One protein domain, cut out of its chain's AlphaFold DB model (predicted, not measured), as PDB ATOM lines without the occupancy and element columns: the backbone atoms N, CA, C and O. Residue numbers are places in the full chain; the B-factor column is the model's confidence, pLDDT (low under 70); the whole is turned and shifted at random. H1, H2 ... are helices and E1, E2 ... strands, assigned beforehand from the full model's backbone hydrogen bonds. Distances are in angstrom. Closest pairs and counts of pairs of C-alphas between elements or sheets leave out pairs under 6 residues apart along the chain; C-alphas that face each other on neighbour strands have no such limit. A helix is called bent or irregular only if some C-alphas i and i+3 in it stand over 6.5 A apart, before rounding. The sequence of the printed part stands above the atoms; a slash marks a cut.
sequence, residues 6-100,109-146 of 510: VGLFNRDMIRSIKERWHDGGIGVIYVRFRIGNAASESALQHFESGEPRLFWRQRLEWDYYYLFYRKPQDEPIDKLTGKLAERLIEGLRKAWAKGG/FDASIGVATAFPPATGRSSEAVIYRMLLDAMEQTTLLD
ATOM      1  N   VAL A   6      13.037   7.554 -14.573       63.56
ATOM      2  CA  VAL A   6      13.777   8.456 -13.685       63.56
ATOM      3  C   VAL A   6      12.992   8.594 -12.391       63.56
ATOM      4  O   VAL A   6      11.790   8.854 -12.420       63.56
ATOM      5  N   GLY A   7      13.662   8.435 -11.254       54.22
ATOM      6  CA  GLY A   7      13.031   8.584  -9.952       54.22
ATOM      7  C   GLY A   7      13.648   7.693  -8.882       54.22
ATOM      8  O   GLY A   7      14.382   6.743  -9.161       54.22
ATOM      9  N   LEU A   8      13.322   8.031  -7.635       52.59
ATOM     10  CA  LEU A   8      13.739   7.325  -6.423       52.59
ATOM     11  C   LEU A   8      13.470   5.820  -6.518       52.59
ATOM     12  O   LEU A   8      12.612   5.423  -7.299       52.59
ATOM     13  N   PHE A   9      14.153   5.009  -5.699       59.88
ATOM     14  CA  PHE A   9      14.029   3.542  -5.612       59.88
ATOM     15  C   PHE A   9      12.602   3.052  -5.294       59.88
ATOM     16  O   PHE A   9      12.394   2.450  -4.255       59.88
ATOM     17  N   ASN A  10      11.624   3.317  -6.156       57.66
ATOM     18  CA  ASN A  10      10.192   3.323  -5.883       57.66
ATOM     19  C   ASN A  10       9.476   2.086  -6.449       57.66
ATOM     20  O   ASN A  10      10.085   1.207  -7.063       57.66
ATOM     21  N   ARG A  11       8.151   2.004  -6.246       64.06
ATOM     22  CA  ARG A  11       7.345   0.894  -6.787       64.06
ATOM     23  C   ARG A  11       7.442   0.788  -8.309       64.06
ATOM     24  O   ARG A  11       7.400  -0.330  -8.814       64.06
ATOM     25  N   ASP A  12       7.607   1.902  -9.017       69.44
ATOM     26  CA  ASP A  12       7.708   1.922 -10.479       69.44
ATOM     27  C   ASP A  12       9.039   1.345 -10.960       69.44
ATOM     28  O   ASP A  12       9.053   0.540 -11.888       69.44
ATOM     29  N   MET A  13      10.142   1.648 -10.273       78.56
ATOM     30  CA  MET A  13      11.434   1.013 -10.518       78.56
ATOM     31  C   MET A  13      11.360  -0.495 -10.266       78.56
ATOM     32  O   MET A  13      11.770  -1.285 -11.113       78.56
ATOM     33  N   ILE A  14      10.813  -0.912  -9.118       72.88
ATOM     34  CA  ILE A  14      10.680  -2.336  -8.766       72.88
ATOM     35  C   ILE A  14       9.817  -3.062  -9.798       72.88
ATOM     36  O   ILE A  14      10.144  -4.174 -10.213       72.88
ATOM     37  N   ARG A  15       8.721  -2.439 -10.233       78.62
ATOM     38  CA  ARG A  15       7.868  -2.961 -11.299       78.62
ATOM     39  C   ARG A  15       8.634  -3.070 -12.618       78.62
ATOM     40  O   ARG A  15       8.615  -4.131 -13.228       78.62
ATOM     41  N   SER A  16       9.356  -2.022 -13.004       82.00
ATOM     42  CA  SER A  16      10.153  -1.969 -14.233       82.00
ATOM     43  C   SER A  16      11.264  -3.027 -14.261       82.00
ATOM     44  O   SER A  16      11.493  -3.651 -15.297       82.00
ATOM     45  N   ILE A  17      11.895  -3.292 -13.109       82.56
ATOM     46  CA  ILE A  17      12.844  -4.395 -12.908       82.56
ATOM     47  C   ILE A  17      12.143  -5.741 -13.086       82.56
ATOM     48  O   ILE A  17      12.606  -6.569 -13.865       82.56
ATOM     49  N   LYS A  18      11.023  -5.963 -12.384       79.25
ATOM     50  CA  LYS A  18      10.280  -7.228 -12.450       79.25
ATOM     51  C   LYS A  18       9.838  -7.550 -13.876       79.25
ATOM     52  O   LYS A  18       9.951  -8.695 -14.285       79.25
ATOM     53  N   GLU A  19       9.408  -6.551 -14.638       82.38
ATOM     54  CA  GLU A  19       9.010  -6.707 -16.041       82.38
ATOM     55  C   GLU A  19      10.178  -7.120 -16.960       82.38
ATOM     56  O   GLU A  19       9.938  -7.763 -17.976       82.38
ATOM     57  N   ARG A  20      11.432  -6.795 -16.607       81.62
ATOM     58  CA  ARG A  20      12.609  -6.946 -17.489       81.62
ATOM     59  C   ARG A  20      13.610  -8.016 -17.055       81.62
ATOM     60  O   ARG A  20      14.390  -8.493 -17.870       81.62
ATOM     61  N   TRP A  21      13.611  -8.427 -15.789       78.38
ATOM     62  CA  TRP A  21      14.617  -9.364 -15.267       78.38
ATOM     63  C   TRP A  21      14.328 -10.843 -15.555       78.38
ATOM     64  O   TRP A  21      15.160 -11.703 -15.255       78.38
ATOM     65  N   HIS A  22      13.168 -11.132 -16.160       69.06
ATOM     66  CA  HIS A  22      12.790 -12.465 -16.638       69.06
ATOM     67  C   HIS A  22      13.715 -12.977 -17.759       69.06
ATOM     68  O   HIS A  22      13.825 -14.187 -17.936       69.06
ATOM     69  N   ASP A  23      14.459 -12.084 -18.423       64.69
ATOM     70  CA  ASP A  23      15.347 -12.387 -19.555       64.69
ATOM     71  C   ASP A  23      16.827 -12.590 -19.157       64.69
ATOM     72  O   ASP A  23      17.749 -12.409 -19.957       64.69
ATOM     73  N   GLY A  24      17.079 -13.010 -17.913       71.62
ATOM     74  CA  GLY A  24      18.419 -13.388 -17.449       71.62
ATOM     75  C   GLY A  24      19.099 -12.385 -16.517       71.62
ATOM     76  O   GLY A  24      20.329 -12.336 -16.502       71.62
ATOM     77  N   GLY A  25      18.308 -11.645 -15.730       84.31
ATOM     78  CA  GLY A  25      18.766 -10.791 -14.630       84.31
ATOM     79  C   GLY A  25      18.882  -9.299 -14.961       84.31
ATOM     80  O   GLY A  25      18.721  -8.878 -16.107       84.31
ATOM     81  N   ILE A  26      19.150  -8.500 -13.928       90.31
ATOM     82  CA  ILE A  26      19.419  -7.055 -14.003       90.31
ATOM     83  C   ILE A  26      20.820  -6.785 -13.492       90.31
ATOM     84  O   ILE A  26      21.259  -7.403 -12.526       90.31
ATOM     85  N   GLY A  27      21.496  -5.841 -14.131       90.12
ATOM     86  CA  GLY A  27      22.737  -5.261 -13.651       90.12
ATOM     87  C   GLY A  27      22.499  -3.873 -13.087       90.12
ATOM     88  O   GLY A  27      21.657  -3.132 -13.598       90.12
ATOM     89  N   VAL A  28      23.266  -3.505 -12.069       93.06
ATOM     90  CA  VAL A  28      23.377  -2.124 -11.609       93.06
ATOM     91  C   VAL A  28      24.833  -1.681 -11.650       93.06
ATOM     92  O   VAL A  28      25.732  -2.421 -11.251       93.06
ATOM     93  N   ILE A  29      25.048  -0.457 -12.126       92.38
ATOM     94  CA  ILE A  29      26.298   0.276 -11.954       92.38
ATOM     95  C   ILE A  29      26.020   1.426 -11.002       92.38
ATOM     96  O   ILE A  29      25.101   2.220 -11.221       92.38
ATOM     97  N   TYR A  30      26.825   1.500  -9.957       89.12
ATOM     98  CA  TYR A  30      26.810   2.559  -8.976       89.12
ATOM     99  C   TYR A  30      28.079   3.400  -9.109       89.12
ATOM    100  O   TYR A  30      29.181   2.858  -9.147       89.12
ATOM    101  N   VAL A  31      27.927   4.719  -9.184       86.62
ATOM    102  CA  VAL A  31      29.035   5.678  -9.239       86.62
ATOM    103  C   VAL A  31      28.864   6.670  -8.104       86.62
ATOM    104  O   VAL A  31      27.827   7.321  -8.009       86.62
ATOM    105  N   ARG A  32      29.891   6.833  -7.278       82.25
ATOM    106  CA  ARG A  32      29.967   7.903  -6.283       82.25
ATOM    107  C   ARG A  32      31.114   8.827  -6.624       82.25
ATOM    108  O   ARG A  32      32.251   8.376  -6.708       82.25
ATOM    109  N   PHE A  33      30.829  10.111  -6.753       76.38
ATOM    110  CA  PHE A  33      31.854  11.148  -6.798       76.38
ATOM    111  C   PHE A  33      32.120  11.663  -5.383       76.38
ATOM    112  O   PHE A  33      31.202  11.779  -4.576       76.38
ATOM    113  N   ARG A  34      33.368  11.989  -5.056       64.00
ATOM    114  CA  ARG A  34      33.663  12.816  -3.872       64.00
ATOM    115  C   ARG A  34      33.700  14.298  -4.228       64.00
ATOM    116  O   ARG A  34      33.345  15.137  -3.406       64.00
ATOM    117  N   ILE A  35      34.079  14.601  -5.469       60.97
ATOM    118  CA  ILE A  35      34.055  15.932  -6.071       60.97
ATOM    119  C   ILE A  35      33.541  15.759  -7.500       60.97
ATOM    120  O   ILE A  35      34.118  15.004  -8.282       60.97
ATOM    121  N   GLY A  36      32.443  16.420  -7.858       58.09
ATOM    122  CA  GLY A  36      31.982  16.427  -9.245       58.09
ATOM    123  C   GLY A  36      32.363  17.710  -9.965       58.09
ATOM    124  O   GLY A  36      32.377  18.799  -9.393       58.09
ATOM    125  N   ASN A  37      32.658  17.560 -11.251       65.69
ATOM    126  CA  ASN A  37      32.936  18.647 -12.172       65.69
ATOM    127  C   ASN A  37      32.044  18.517 -13.419       65.69
ATOM    128  O   ASN A  37      31.465  17.463 -13.696       65.69
ATOM    129  N   ALA A  38      31.936  19.597 -14.196       67.69
ATOM    130  CA  ALA A  38      31.115  19.622 -15.410       67.69
ATOM    131  C   ALA A  38      31.562  18.582 -16.462       67.69
ATOM    132  O   ALA A  38      30.758  18.124 -17.274       67.69
ATOM    133  N   ALA A  39      32.836  18.179 -16.433       69.62
ATOM    134  CA  ALA A  39      33.371  17.145 -17.309       69.62
ATOM    135  C   ALA A  39      32.810  15.747 -16.971       69.62
ATOM    136  O   ALA A  39      32.412  15.028 -17.889       69.62
ATOM    137  N   SER A  40      32.702  15.386 -15.685       74.12
ATOM    138  CA  SER A  40      32.054  14.143 -15.237       74.12
ATOM    139  C   SER A  40      30.607  14.079 -15.698       74.12
ATOM    140  O   SER A  40      30.187  13.073 -16.256       74.12
ATOM    141  N   GLU A  41      29.857  15.167 -15.521       75.38
ATOM    142  CA  GLU A  41      28.456  15.252 -15.950       75.38
ATOM    143  C   GLU A  41      28.293  14.981 -17.444       75.38
ATOM    144  O   GLU A  41      27.432  14.205 -17.854       75.38
ATOM    145  N   SER A  42      29.159  15.577 -18.265       78.25
ATOM    146  CA  SER A  42      29.155  15.369 -19.714       78.25
ATOM    147  C   SER A  42      29.455  13.909 -20.086       78.25
ATOM    148  O   SER A  42      28.800  13.340 -20.962       78.25
ATOM    149  N   ALA A  43      30.390  13.261 -19.384       82.75
ATOM    150  CA  ALA A  43      30.688  11.842 -19.579       82.75
ATOM    151  C   ALA A  43      29.522  10.926 -19.183       82.75
ATOM    152  O   ALA A  43      29.213   9.990 -19.923       82.75
ATOM    153  N   LEU A  44      28.856  11.207 -18.057       86.69
ATOM    154  CA  LEU A  44      27.667  10.470 -17.623       86.69
ATOM    155  C   LEU A  44      26.535  10.606 -18.648       86.69
ATOM    156  O   LEU A  44      25.986   9.599 -19.087       86.69
ATOM    157  N   GLN A  45      26.245  11.825 -19.113       84.44
ATOM    158  CA  GLN A  45      25.224  12.069 -20.140       84.44
ATOM    159  C   GLN A  45      25.540  11.349 -21.455       84.44
ATOM    160  O   GLN A  45      24.652  10.767 -22.084       84.44
ATOM    161  N   HIS A  46      26.811  11.351 -21.868       86.19
ATOM    162  CA  HIS A  46      27.238  10.626 -23.059       86.19
ATOM    163  C   HIS A  46      27.011   9.117 -22.908       86.19
ATOM    164  O   HIS A  46      26.437   8.490 -23.799       86.19
ATOM    165  N   PHE A  47      27.390   8.547 -21.761       89.56
ATOM    166  CA  PHE A  47      27.158   7.139 -21.456       89.56
ATOM    167  C   PHE A  47      25.666   6.777 -21.439       89.56
ATOM    168  O   PHE A  47      25.277   5.780 -22.046       89.56
ATOM    169  N   GLU A  48      24.831   7.605 -20.811       87.62
ATOM    170  CA  GLU A  48      23.378   7.418 -20.739       87.62
ATOM    171  C   GLU A  48      22.732   7.406 -22.128       87.62
ATOM    172  O   GLU A  48      21.923   6.532 -22.430       87.62
ATOM    173  N   SER A  49      23.125   8.340 -22.999       85.25
ATOM    174  CA  SER A  49      22.611   8.411 -24.374       85.25
ATOM    175  C   SER A  49      23.066   7.240 -25.257       85.25
ATOM    176  O   SER A  49      22.411   6.919 -26.248       85.25
ATOM    177  N   GLY A  50      24.187   6.606 -24.900       85.50
ATOM    178  CA  GLY A  50      24.815   5.535 -25.664       85.50
ATOM    179  C   GLY A  50      24.388   4.122 -25.267       85.50
ATOM    180  O   GLY A  50      24.782   3.183 -25.961       85.50
ATOM    181  N   GLU A  51      23.615   3.937 -24.187       89.38
ATOM    182  CA  GLU A  51      23.236   2.602 -23.709       89.38
ATOM    183  C   GLU A  51      21.741   2.286 -23.882       89.38
ATOM    184  O   GLU A  51      20.930   2.627 -23.023       89.38
ATOM    185  N   PRO A  52      21.346   1.541 -24.932       86.00
ATOM    186  CA  PRO A  52      19.942   1.208 -25.184       86.00
ATOM    187  C   PRO A  52      19.350   0.185 -24.198       86.00
ATOM    188  O   PRO A  52      18.158  -0.123 -24.274       86.00
ATOM    189  N   ARG A  53      20.174  -0.410 -23.329       89.00
ATOM    190  CA  ARG A  53      19.745  -1.337 -22.269       89.00
ATOM    191  C   ARG A  53      19.515  -0.640 -20.933       89.00
ATOM    192  O   ARG A  53      18.980  -1.261 -20.017       89.00
ATOM    193  N   LEU A  54      19.920   0.625 -20.814       90.19
ATOM    194  CA  LEU A  54      19.616   1.448 -19.657       90.19
ATOM    195  C   LEU A  54      18.105   1.664 -19.623       90.19
ATOM    196  O   LEU A  54      17.535   2.231 -20.552       90.19
ATOM    197  N   PHE A  55      17.453   1.190 -18.570       89.00
ATOM    198  CA  PHE A  55      15.999   1.322 -18.425       89.00
ATOM    199  C   PHE A  55      15.603   2.136 -17.195       89.00
ATOM    200  O   PHE A  55      14.462   2.587 -17.099       89.00
ATOM    201  N   TRP A  56      16.540   2.343 -16.269       88.25
ATOM    202  CA  TRP A  56      16.345   3.199 -15.111       88.25
ATOM    203  C   TRP A  56      17.639   3.905 -14.739       88.25
ATOM    204  O   TRP A  56      18.700   3.276 -14.691       88.25
ATOM    205  N   ARG A  57      17.543   5.195 -14.421       88.25
ATOM    206  CA  ARG A  57      18.641   5.954 -13.819       88.25
ATOM    207  C   ARG A  57      18.158   6.718 -12.595       88.25
ATOM    208  O   ARG A  57      17.045   7.243 -12.582       88.25
ATOM    209  N   GLN A  58      19.020   6.819 -11.593       82.44
ATOM    210  CA  GLN A  58      18.775   7.632 -10.410       82.44
ATOM    211  C   GLN A  58      20.020   8.431 -10.040       82.44
ATOM    212  O   GLN A  58      21.124   7.897 -10.017       82.44
ATOM    213  N   ARG A  59      19.816   9.706  -9.710       79.25
ATOM    214  CA  ARG A  59      20.857  10.639  -9.277       79.25
ATOM    215  C   ARG A  59      20.513  11.199  -7.899       79.25
ATOM    216  O   ARG A  59      19.418  11.724  -7.708       79.25
ATOM    217  N   LEU A  60      21.439  11.096  -6.956       65.25
ATOM    218  CA  LEU A  60      21.323  11.566  -5.576       65.25
ATOM    219  C   LEU A  60      22.592  12.340  -5.208       65.25
ATOM    220  O   LEU A  60      23.570  11.737  -4.789       65.25
ATOM    221  N   GLU A  61      22.587  13.663  -5.379       73.00
ATOM    222  CA  GLU A  61      23.774  14.521  -5.208       73.00
ATOM    223  C   GLU A  61      24.995  14.007  -5.999       73.00
ATOM    224  O   GLU A  61      25.107  14.277  -7.199       73.00
ATOM    225  N   TRP A  62      25.875  13.256  -5.330       75.06
ATOM    226  CA  TRP A  62      27.106  12.673  -5.859       75.06
ATOM    227  C   TRP A  62      27.011  11.178  -6.190       75.06
ATOM    228  O   TRP A  62      27.974  10.605  -6.696       75.06
ATOM    229  N   ASP A  63      25.870  10.556  -5.907       78.19
ATOM    230  CA  ASP A  63      25.591   9.138  -6.092       78.19
ATOM    231  C   ASP A  63      24.718   8.913  -7.337       78.19
ATOM    232  O   ASP A  63      23.638   9.493  -7.480       78.19
ATOM    233  N   TYR A  64      25.160   8.035  -8.232       86.19
ATOM    234  CA  TYR A  64      24.500   7.721  -9.498       86.19
ATOM    235  C   TYR A  64      24.266   6.222  -9.607       86.19
ATOM    236  O   TYR A  64      25.181   5.430  -9.401       86.19
ATOM    237  N   TYR A  65      23.048   5.837  -9.970       86.81
ATOM    238  CA  TYR A  65      22.647   4.451 -10.173       86.81
ATOM    239  C   TYR A  65      22.119   4.278 -11.585       86.81
ATOM    240  O   TYR A  65      21.223   5.008 -12.018       86.81
ATOM    241  N   TYR A  66      22.629   3.264 -12.267       91.81
ATOM    242  CA  TYR A  66      22.237   2.906 -13.619       91.81
ATOM    243  C   TYR A  66      21.831   1.445 -13.652       91.81
ATOM    244  O   TYR A  66      22.641   0.588 -13.304       91.81
ATOM    245  N   LEU A  67      20.590   1.155 -14.042       91.50
ATOM    246  CA  LEU A  67      20.092  -0.213 -14.122       91.50
ATOM    247  C   LEU A  67      19.930  -0.646 -15.575       91.50
ATOM    248  O   LEU A  67      19.334   0.055 -16.400       91.50
ATOM    249  N   PHE A  68      20.416  -1.851 -15.850       90.69
ATOM    250  CA  PHE A  68      20.462  -2.437 -17.180       90.69
ATOM    251  C   PHE A  68      19.780  -3.791 -17.182       90.69
ATOM    252  O   PHE A  68      19.960  -4.592 -16.265       90.69
ATOM    253  N   TYR A  69      19.005  -4.052 -18.225       89.56
ATOM    254  CA  TYR A  69      18.448  -5.374 -18.460       89.56
ATOM    255  C   TYR A  69      19.259  -6.100 -19.526       89.56
ATOM    256  O   TYR A  69      19.850  -5.488 -20.424       89.56
ATOM    257  N   ARG A  70      19.280  -7.424 -19.427       86.44
ATOM    258  CA  ARG A  70      19.865  -8.290 -20.443       86.44
ATOM    259  C   ARG A  70      18.844  -8.550 -21.548       86.44
ATOM    260  O   ARG A  70      17.698  -8.869 -21.249       86.44
ATOM    261  N   LYS A  71      19.251  -8.471 -22.819       83.38
ATOM    262  CA  LYS A  71      18.452  -9.019 -23.929       83.38
ATOM    263  C   LYS A  71      18.827 -10.488 -24.165       83.38
ATOM    264  O   LYS A  71      19.985 -10.846 -23.965       83.38
ATOM    265  N   PRO A  72      17.922 -11.336 -24.684       76.50
ATOM    266  CA  PRO A  72      18.195 -12.767 -24.884       76.50
ATOM    267  C   PRO A  72      19.437 -13.102 -25.731       76.50
ATOM    268  O   PRO A  72      20.033 -14.160 -25.553       76.50
ATOM    269  N   GLN A  73      19.833 -12.211 -26.648       78.50
ATOM    270  CA  GLN A  73      21.008 -12.380 -27.519       78.50
ATOM    271  C   GLN A  73      22.308 -11.830 -26.909       78.50
ATOM    272  O   GLN A  73      23.377 -12.004 -27.491       78.50
ATOM    273  N   ASP A  74      22.224 -11.154 -25.762       80.81
ATOM    274  CA  ASP A  74      23.384 -10.594 -25.082       80.81
ATOM    275  C   ASP A  74      24.112 -11.663 -24.252       80.81
ATOM    276  O   ASP A  74      23.549 -12.679 -23.816       80.81
ATOM    277  N   GLU A  75      25.382 -11.377 -23.978       83.88
ATOM    278  CA  GLU A  75      26.186 -12.105 -23.000       83.88
ATOM    279  C   GLU A  75      25.532 -12.122 -21.600       83.88
ATOM    280  O   GLU A  75      24.622 -11.330 -21.328       83.88
ATOM    281  N   PRO A  76      25.950 -13.038 -20.706       86.88
ATOM    282  CA  PRO A  76      25.467 -13.081 -19.325       86.88
ATOM    283  C   PRO A  76      25.517 -11.711 -18.630       86.88
ATOM    284  O   PRO A  76      26.432 -10.917 -18.869       86.88
ATOM    285  N   ILE A  77      24.512 -11.417 -17.793       87.94
ATOM    286  CA  ILE A  77      24.297 -10.073 -17.226       87.94
ATOM    287  C   ILE A  77      25.488  -9.588 -16.389       87.94
ATOM    288  O   ILE A  77      25.796  -8.402 -16.398       87.94
ATOM    289  N   ASP A  78      26.198 -10.492 -15.722       81.31
ATOM    290  CA  ASP A  78      27.444 -10.246 -14.993       81.31
ATOM    291  C   ASP A  78      28.549  -9.712 -15.914       81.31
ATOM    292  O   ASP A  78      29.117  -8.651 -15.645       81.31
ATOM    293  N   LYS A  79      28.784 -10.370 -17.057       83.94
ATOM    294  CA  LYS A  79      29.784  -9.926 -18.041       83.94
ATOM    295  C   LYS A  79      29.391  -8.614 -18.714       83.94
ATOM    296  O   LYS A  79      30.231  -7.729 -18.880       83.94
ATOM    297  N   LEU A  80      28.111  -8.464 -19.059       87.56
ATOM    298  CA  LEU A  80      27.581  -7.233 -19.647       87.56
ATOM    299  C   LEU A  80      27.754  -6.045 -18.691       87.56
ATOM    300  O   LEU A  80      28.247  -4.996 -19.099       87.56
ATOM    301  N   THR A  81      27.385  -6.216 -17.419       87.62
ATOM    302  CA  THR A  81      27.471  -5.153 -16.403       87.62
ATOM    303  C   THR A  81      28.921  -4.725 -16.181       87.62
ATOM    304  O   THR A  81      29.194  -3.526 -16.153       87.62
ATOM    305  N   GLY A  82      29.860  -5.679 -16.130       85.38
ATOM    306  CA  GLY A  82      31.295  -5.388 -16.058       85.38
ATOM    307  C   GLY A  82      31.795  -4.550 -17.241       85.38
ATOM    308  O   GLY A  82      32.384  -3.491 -17.039       85.38
ATOM    309  N   LYS A  83      31.474  -4.946 -18.481       87.25
ATOM    310  CA  LYS A  83      31.864  -4.185 -19.687       87.25
ATOM    311  C   LYS A  83      31.278  -2.778 -19.729       87.25
ATOM    312  O   LYS A  83      31.932  -1.836 -20.176       87.25
ATOM    313  N   LEU A  84      30.025  -2.623 -19.303       89.75
ATOM    314  CA  LEU A  84      29.380  -1.314 -19.238       89.75
ATOM    315  C   LEU A  84      30.050  -0.418 -18.192       89.75
ATOM    316  O   LEU A  84      30.245   0.769 -18.462       89.75
ATOM    317  N   ALA A  85      30.459  -0.980 -17.052       87.56
ATOM    318  CA  ALA A  85      31.215  -0.260 -16.036       87.56
ATOM    319  C   ALA A  85      32.597   0.163 -16.547       87.56
ATOM    320  O   ALA A  85      32.943   1.333 -16.425       87.56
ATOM    321  N   GLU A  86      33.344  -0.722 -17.210       86.00
ATOM    322  CA  GLU A  86      34.630  -0.379 -17.839       86.00
ATOM    323  C   GLU A  86      34.487   0.751 -18.867       86.00
ATOM    324  O   GLU A  86      35.266   1.707 -18.865       86.00
ATOM    325  N   ARG A  87      33.449   0.699 -19.713       89.25
ATOM    326  CA  ARG A  87      33.165   1.757 -20.695       89.25
ATOM    327  C   ARG A  87      32.865   3.097 -20.021       89.25
ATOM    328  O   ARG A  87      33.295   4.138 -20.520       89.25
ATOM    329  N   LEU A  88      32.124   3.080 -18.913       87.50
ATOM    330  CA  LEU A  88      31.821   4.273 -18.122       87.50
ATOM    331  C   LEU A  88      33.082   4.845 -17.462       87.50
ATOM    332  O   LEU A  88      33.329   6.044 -17.570       87.50
ATOM    333  N   ILE A  89      33.907   3.987 -16.857       83.75
ATOM    334  CA  ILE A  89      35.200   4.359 -16.264       83.75
ATOM    335  C   ILE A  89      36.089   5.036 -17.310       83.75
ATOM    336  O   ILE A  89      36.626   6.113 -17.062       83.75
ATOM    337  N   GLU A  90      36.213   4.449 -18.499       84.19
ATOM    338  CA  GLU A  90      37.035   5.001 -19.578       84.19
ATOM    339  C   GLU A  90      36.497   6.351 -20.087       84.19
ATOM    340  O   GLU A  90      37.262   7.273 -20.380       84.19
ATOM    341  N   GLY A  91      35.170   6.502 -20.160       83.81
ATOM    342  CA  GLY A  91      34.521   7.774 -20.485       83.81
ATOM    343  C   GLY A  91      34.828   8.866 -19.460       83.81
ATOM    344  O   GLY A  91      35.203   9.980 -19.839       83.81
ATOM    345  N   LEU A  92      34.747   8.530 -18.171       82.12
ATOM    346  CA  LEU A  92      35.102   9.426 -17.069       82.12
ATOM    347  C   LEU A  92      36.596   9.795 -17.111       82.12
ATOM    348  O   LEU A  92      36.933  10.973 -16.991       82.12
ATOM    349  N   ARG A  93      37.489   8.829 -17.393       78.56
ATOM    350  CA  ARG A  93      38.946   9.043 -17.588       78.56
ATOM    351  C   ARG A  93      39.237  10.051 -18.679       78.56
ATOM    352  O   ARG A  93      39.979  11.007 -18.455       78.56
ATOM    353  N   LYS A  94      38.594   9.907 -19.835       79.19
ATOM    354  CA  LYS A  94      38.766  10.841 -20.956       79.19
ATOM    355  C   LYS A  94      38.229  12.235 -20.659       79.19
ATOM    356  O   LYS A  94      38.821  13.210 -21.118       79.19
ATOM    357  N   ALA A  95      37.117  12.344 -19.940       74.50
ATOM    358  CA  ALA A  95      36.548  13.640 -19.594       74.50
ATOM    359  C   ALA A  95      37.428  14.401 -18.597       74.50
ATOM    360  O   ALA A  95      37.679  15.587 -18.794       74.50
ATOM    361  N   TRP A  96      37.982  13.716 -17.594       68.25
ATOM    362  CA  TRP A  96      38.910  14.319 -16.632       68.25
ATOM    363  C   TRP A  96      40.272  14.661 -17.222       68.25
ATOM    364  O   TRP A  96      40.814  15.712 -16.905       68.25
ATOM    365  N   ALA A  97      40.777  13.866 -18.168       67.94
ATOM    366  CA  ALA A  97      41.980  14.230 -18.916       67.94
ATOM    367  C   ALA A  97      41.810  15.518 -19.753       67.94
ATOM    368  O   ALA A  97      42.797  16.174 -20.075       67.94
ATOM    369  N   LYS A  98      40.572  15.878 -20.123       65.44
ATOM    370  CA  LYS A  98      40.253  17.081 -20.914       65.44
ATOM    371  C   LYS A  98      39.845  18.290 -20.065       65.44
ATOM    372  O   LYS A  98      40.037  19.414 -20.514       65.44
ATOM    373  N   GLY A  99      39.263  18.072 -18.886       56.00
ATOM    374  CA  GLY A  99      38.721  19.108 -17.997       56.00
ATOM    375  C   GLY A  99      39.726  19.626 -16.971       56.00
ATOM    376  O   GLY A  99      39.414  19.633 -15.784       56.00
ATOM    377  N   GLY A 100      40.931  19.995 -17.417       48.78
ATOM    378  CA  GLY A 100      41.982  20.533 -16.555       48.78
ATOM    379  C   GLY A 100      41.609  21.889 -15.963       48.78
ATOM    380  O   GLY A 100      41.985  22.907 -16.530       48.78
ATOM    381  N   PHE A 109      41.927  10.663  -9.400       54.06
ATOM    382  CA  PHE A 109      40.546  10.318  -9.653       54.06
ATOM    383  C   PHE A 109      39.820  10.252  -8.293       54.06
ATOM    384  O   PHE A 109      40.234   9.479  -7.442       54.06
ATOM    385  N   ASP A 110      38.748  11.016  -8.068       65.12
ATOM    386  CA  ASP A 110      37.978  10.916  -6.812       65.12
ATOM    387  C   ASP A 110      36.534  10.470  -7.064       65.12
ATOM    388  O   ASP A 110      35.545  11.140  -6.743       65.12
ATOM    389  N   ALA A 111      36.430   9.324  -7.735       71.88
ATOM    390  CA  ALA A 111      35.186   8.613  -7.963       71.88
ATOM    391  C   ALA A 111      35.372   7.124  -7.662       71.88
ATOM    392  O   ALA A 111      36.405   6.530  -7.967       71.88
ATOM    393  N   SER A 112      34.348   6.516  -7.079       80.94
ATOM    394  CA  SER A 112      34.314   5.091  -6.788       80.94
ATOM    395  C   SER A 112      33.168   4.446  -7.555       80.94
ATOM    396  O   SER A 112      32.051   4.969  -7.536       80.94
ATOM    397  N   ILE A 113      33.442   3.327  -8.224       85.19
ATOM    398  CA  ILE A 113      32.448   2.580  -8.998       85.19
ATOM    399  C   ILE A 113      32.247   1.208  -8.385       85.19
ATOM    400  O   ILE A 113      33.221   0.526  -8.083       85.19
ATOM    401  N   GLY A 114      30.995   0.792  -8.243       82.75
ATOM    402  CA  GLY A 114      30.645  -0.570  -7.874       82.75
ATOM    403  C   GLY A 114      29.597  -1.142  -8.815       82.75
ATOM    404  O   GLY A 114      28.850  -0.415  -9.477       82.75
ATOM    405  N   VAL A 115      29.573  -2.466  -8.914       89.00
ATOM    406  CA  VAL A 115      28.668  -3.200  -9.796       89.00
ATOM    407  C   VAL A 115      28.030  -4.344  -9.036       89.00
ATOM    408  O   VAL A 115      28.660  -4.951  -8.179       89.00
ATOM    409  N   ALA A 116      26.788  -4.660  -9.370       85.38
ATOM    410  CA  ALA A 116      26.138  -5.865  -8.880       85.38
ATOM    411  C   ALA A 116      25.118  -6.365  -9.894       85.38
ATOM    412  O   ALA A 116      24.687  -5.633 -10.790       85.38
ATOM    413  N   THR A 117      24.710  -7.619  -9.736       88.69
ATOM    414  CA  THR A 117      23.658  -8.223 -10.546       88.69
ATOM    415  C   THR A 117      22.625  -8.917  -9.671       88.69
ATOM    416  O   THR A 117      22.923  -9.420  -8.589       88.69
ATOM    417  N   ALA A 118      21.383  -8.933 -10.142       82.62
ATOM    418  CA  ALA A 118      20.277  -9.642  -9.519       82.62
ATOM    419  C   ALA A 118      19.635 -10.599 -10.512       82.62
ATOM    420  O   ALA A 118      19.400 -10.257 -11.671       82.62
ATOM    421  N   PHE A 119      19.254 -11.768 -10.008       82.38
ATOM    422  CA  PHE A 119      18.487 -12.764 -10.743       82.38
ATOM    423  C   PHE A 119      17.121 -12.975 -10.085       82.38
ATOM    424  O   PHE A 119      16.989 -12.769  -8.871       82.38
ATOM    425  N   PRO A 120      16.107 -13.419 -10.849       78.25
ATOM    426  CA  PRO A 120      14.832 -13.822 -10.277       78.25
ATOM    427  C   PRO A 120      15.033 -14.856  -9.150       78.25
ATOM    428  O   PRO A 120      15.785 -15.818  -9.331       78.25
ATOM    429  N   PRO A 121      14.397 -14.687  -7.977       70.25
ATOM    430  CA  PRO A 121      14.587 -15.592  -6.847       70.25
ATOM    431  C   PRO A 121      14.053 -16.999  -7.154       70.25
ATOM    432  O   PRO A 121      12.917 -17.144  -7.599       70.25
ATOM    433  N   ALA A 122      14.849 -18.035  -6.857       54.62
ATOM    434  CA  ALA A 122      14.516 -19.428  -7.170       54.62
ATOM    435  C   ALA A 122      13.329 -19.985  -6.355       54.62
ATOM    436  O   ALA A 122      12.532 -20.728  -6.909       54.62
ATOM    437  N   THR A 123      13.174 -19.618  -5.073       46.41
ATOM    438  CA  THR A 123      11.959 -19.828  -4.246       46.41
ATOM    439  C   THR A 123      12.017 -18.986  -2.954       46.41
ATOM    440  O   THR A 123      13.092 -18.724  -2.414       46.41
ATOM    441  N   GLY A 124      10.861 -18.532  -2.449       46.44
ATOM    442  CA  GLY A 124      10.671 -18.023  -1.074       46.44
ATOM    443  C   GLY A 124      11.265 -16.654  -0.689       46.44
ATOM    444  O   GLY A 124      10.897 -16.120   0.355       46.44
ATOM    445  N   ARG A 125      12.147 -16.047  -1.493       51.53
ATOM    446  CA  ARG A 125      12.685 -14.690  -1.244       51.53
ATOM    447  C   ARG A 125      11.841 -13.622  -1.953       51.53
ATOM    448  O   ARG A 125      11.524 -13.775  -3.129       51.53
ATOM    449  N   SER A 126      11.508 -12.530  -1.256       67.69
ATOM    450  CA  SER A 126      10.829 -11.367  -1.856       67.69
ATOM    451  C   SER A 126      11.713 -10.754  -2.946       67.69
ATOM    452  O   SER A 126      12.902 -10.511  -2.731       67.69
ATOM    453  N   SER A 127      11.137 -10.503  -4.124       65.25
ATOM    454  CA  SER A 127      11.839  -9.852  -5.234       65.25
ATOM    455  C   SER A 127      12.353  -8.469  -4.842       65.25
ATOM    456  O   SER A 127      13.435  -8.084  -5.265       65.25
ATOM    457  N   GLU A 128      11.615  -7.748  -3.993       64.94
ATOM    458  CA  GLU A 128      12.063  -6.476  -3.430       64.94
ATOM    459  C   GLU A 128      13.362  -6.651  -2.635       64.94
ATOM    460  O   GLU A 128      14.315  -5.912  -2.852       64.94
ATOM    461  N   ALA A 129      13.446  -7.664  -1.766       55.88
ATOM    462  CA  ALA A 129      14.641  -7.912  -0.959       55.88
ATOM    463  C   ALA A 129      15.883  -8.245  -1.807       55.88
ATOM    464  O   ALA A 129      16.989  -7.842  -1.453       55.88
ATOM    465  N   VAL A 130      15.708  -8.953  -2.928       66.25
ATOM    466  CA  VAL A 130      16.796  -9.249  -3.878       66.25
ATOM    467  C   VAL A 130      17.269  -7.977  -4.583       66.25
ATOM    468  O   VAL A 130      18.470  -7.746  -4.686       66.25
ATOM    469  N   ILE A 131      16.333  -7.130  -5.015       73.69
ATOM    470  CA  ILE A 131      16.639  -5.850  -5.668       73.69
ATOM    471  C   ILE A 131      17.377  -4.917  -4.704       73.69
ATOM    472  O   ILE A 131      18.401  -4.347  -5.070       73.69
ATOM    473  N   TYR A 132      16.908  -4.795  -3.459       66.00
ATOM    474  CA  TYR A 132      17.582  -3.973  -2.453       66.00
ATOM    475  C   TYR A 132      18.973  -4.501  -2.108       66.00
ATOM    476  O   TYR A 132      19.902  -3.709  -1.989       66.00
ATOM    477  N   ARG A 133      19.139  -5.826  -1.993       69.94
ATOM    478  CA  ARG A 133      20.456  -6.433  -1.771       69.94
ATOM    479  C   ARG A 133      21.415  -6.105  -2.914       69.94
ATOM    480  O   ARG A 133      22.513  -5.663  -2.633       69.94
ATOM    481  N   MET A 134      20.980  -6.220  -4.168       81.38
ATOM    482  CA  MET A 134      21.803  -5.862  -5.331       81.38
ATOM    483  C   MET A 134      22.275  -4.403  -5.282       81.38
ATOM    484  O   MET A 134      23.433  -4.120  -5.571       81.38
ATOM    485  N   LEU A 135      21.396  -3.469  -4.910       76.00
ATOM    486  CA  LEU A 135      21.771  -2.059  -4.785       76.00
ATOM    487  C   LEU A 135      22.812  -1.841  -3.680       76.00
ATOM    488  O   LEU A 135      23.769  -1.105  -3.894       76.00
ATOM    489  N   LEU A 136      22.646  -2.501  -2.530       63.97
ATOM    490  CA  LEU A 136      23.611  -2.449  -1.430       63.97
ATOM    491  C   LEU A 136      24.951  -3.077  -1.822       63.97
ATOM    492  O   LEU A 136      25.987  -2.466  -1.590       63.97
ATOM    493  N   ASP A 137      24.936  -4.237  -2.479       66.44
ATOM    494  CA  ASP A 137      26.148  -4.925  -2.928       66.44
ATOM    495  C   ASP A 137      26.948  -4.034  -3.893       66.44
ATOM    496  O   ASP A 137      28.165  -3.921  -3.765       66.44
ATOM    497  N   ALA A 138      26.276  -3.310  -4.795       73.12
ATOM    498  CA  ALA A 138      26.937  -2.348  -5.677       73.12
ATOM    499  C   ALA A 138      27.530  -1.146  -4.925       73.12
ATOM    500  O   ALA A 138      28.533  -0.590  -5.361       73.12
ATOM    501  N   MET A 139      26.935  -0.734  -3.803       71.69
ATOM    502  CA  MET A 139      27.475   0.336  -2.955       71.69
ATOM    503  C   MET A 139      28.652  -0.126  -2.091       71.69
ATOM    504  O   MET A 139      29.523   0.679  -1.774       71.69
ATOM    505  N   GLU A 140      28.662  -1.393  -1.681       66.44
ATOM    506  CA  GLU A 140      29.712  -1.983  -0.847       66.44
ATOM    507  C   GLU A 140      30.935  -2.400  -1.676       66.44
ATOM    508  O   GLU A 140      32.067  -2.261  -1.217       66.44
ATOM    509  N   GLN A 141      30.731  -2.848  -2.919       71.75
ATOM    510  CA  GLN A 141      31.791  -3.295  -3.832       71.75
ATOM    511  C   GLN A 141      32.420  -2.149  -4.639       71.75
ATOM    512  O   GLN A 141      32.855  -2.343  -5.775       71.75
ATOM    513  N   THR A 142      32.453  -0.932  -4.093       74.88
ATOM    514  CA  THR A 142      33.034   0.199  -4.816       74.88
ATOM    515  C   THR A 142      34.554   0.123  -4.856       74.88
ATOM    516  O   THR A 142      35.210   0.189  -3.816       74.88
ATOM    517  N   THR A 143      35.116   0.090  -6.056       68.94
ATOM    518  CA  THR A 143      36.550   0.246  -6.285       68.94
ATOM    519  C   THR A 143      36.861   1.726  -6.473       68.94
ATOM    520  O   THR A 143      36.221   2.404  -7.285       68.94
ATOM    521  N   LEU A 144      37.837   2.234  -5.714       66.50
ATOM    522  CA  LEU A 144      38.416   3.552  -5.961       66.50
ATOM    523  C   LEU A 144      39.084   3.532  -7.330       66.50
ATOM    524  O   LEU A 144      39.929   2.685  -7.617       66.50
ATOM    525  N   LEU A 145      38.684   4.459  -8.187       58.56
ATOM    526  CA  LEU A 145      39.427   4.719  -9.400       58.56
ATOM    527  C   LEU A 145      40.638   5.534  -8.944       58.56
ATOM    528  O   LEU A 145      40.476   6.697  -8.645       58.56
ATOM    529  N   ASP A 146      41.823   4.949  -8.817       48.91
ATOM    530  CA  ASP A 146      43.057   5.732  -8.679       48.91
ATOM    531  C   ASP A 146      43.763   5.778 -10.039       48.91
ATOM    532  O   ASP A 146      43.646   4.865 -10.865       48.91
TER     533      ASP A 146
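Overview. This is residues 6 to 100 and 109 to 146 of the 510 residues of the protein "GGDEF domain-containing protein" of Bacillus sp. FJAT-26390 (UniProt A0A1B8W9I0). Picture a twisted slab of four antiparallel strands between two layers of helices: H2 and H3 cover one face, H1 and H4 the other. The C-alphas span 51 by 29 by 24 A, an elongated outline. The 133 printed residues, with four named helices and four named strands, run H1 E1 H2 E2 E3 H3 E4 H4; the sheet's order is E2 - E3 - E1 - E4. The class is mixed, helices and strands, and the whole is compact, with a radius of gyration of the C-alphas of 14.6 A.

Along the chain. Find C-alpha 11 at (7.345, 0.894, -6.787), where H1 begins; it runs to residue 23, 20.1 A, and is only just irregular, with C-alphas 19 and 22 6.9 A apart. Next come E1, residues 26 to 33, 23.2 A, and H2, residues 38 to 50, 18.5 A. E2, residues 54 to 60, and E3, residues 63 to 69, form a hairpin. From C-alpha 77 at (24.297, -10.073, -17.226) H3 runs 31.7 A to residue 98. E4 holds residues 111 to 118, 23.6 A; H4, residues 127 to 140, ends at C-alpha 140, (29.712, -1.983, -0.847).

Arrangement. Start with the sheet, whose edge strands are E2 and E4. Between E2 and E3, N 58 and O 65 are 2.9 A apart; between E3 and E1, N 29 and O 66, 2.9 A; between E1 and E4, N 30 and O 114, 2.8 A, each within hydrogen-bond range. E1, H2 and E2 make a split strand-helix-strand unit, two strands running the same way with E3 between them, and a right-handed crossover. On one face, H3 has a height over the sheet of 9.0 A, its closest C-alpha pair with E1 being Gly 27 and Thr 81, 5.5 A. There H2 touches residues 88 to 98 of H3, closest at the C-alphas of Ala 39 and Ala 95, 5.3 A; they run opposite ways at a steep tilt of 37 degrees, only just past shallow. On the opposite face, H4 comes closest to E4 at the C-alphas of Val 115 and Ala 138, 4.5 A. H1 and H4 only just touch, with 3 pairs of C-alphas within 8 A, closest Ile 14 and Glu 128, 6.9 A, about perpendicular at 88 degrees. Every O i to N i+4 pair is within hydrogen-bond range in H2, H3 and H4; in H1, 7 of 9 are.

Size, cuts and confidence. Look at Gly 100 and Gly 124 for the two C-alphas farthest apart, 52.0 A. Residues 101 to 108 are not printed, and the gap between C-alphas 100 and 109 is 12.4 A. Of the links printed whole, none is long. The printed part's mean pLDDT is 76.4; residues 6 to 12 and 122 to 130 are among those under 70.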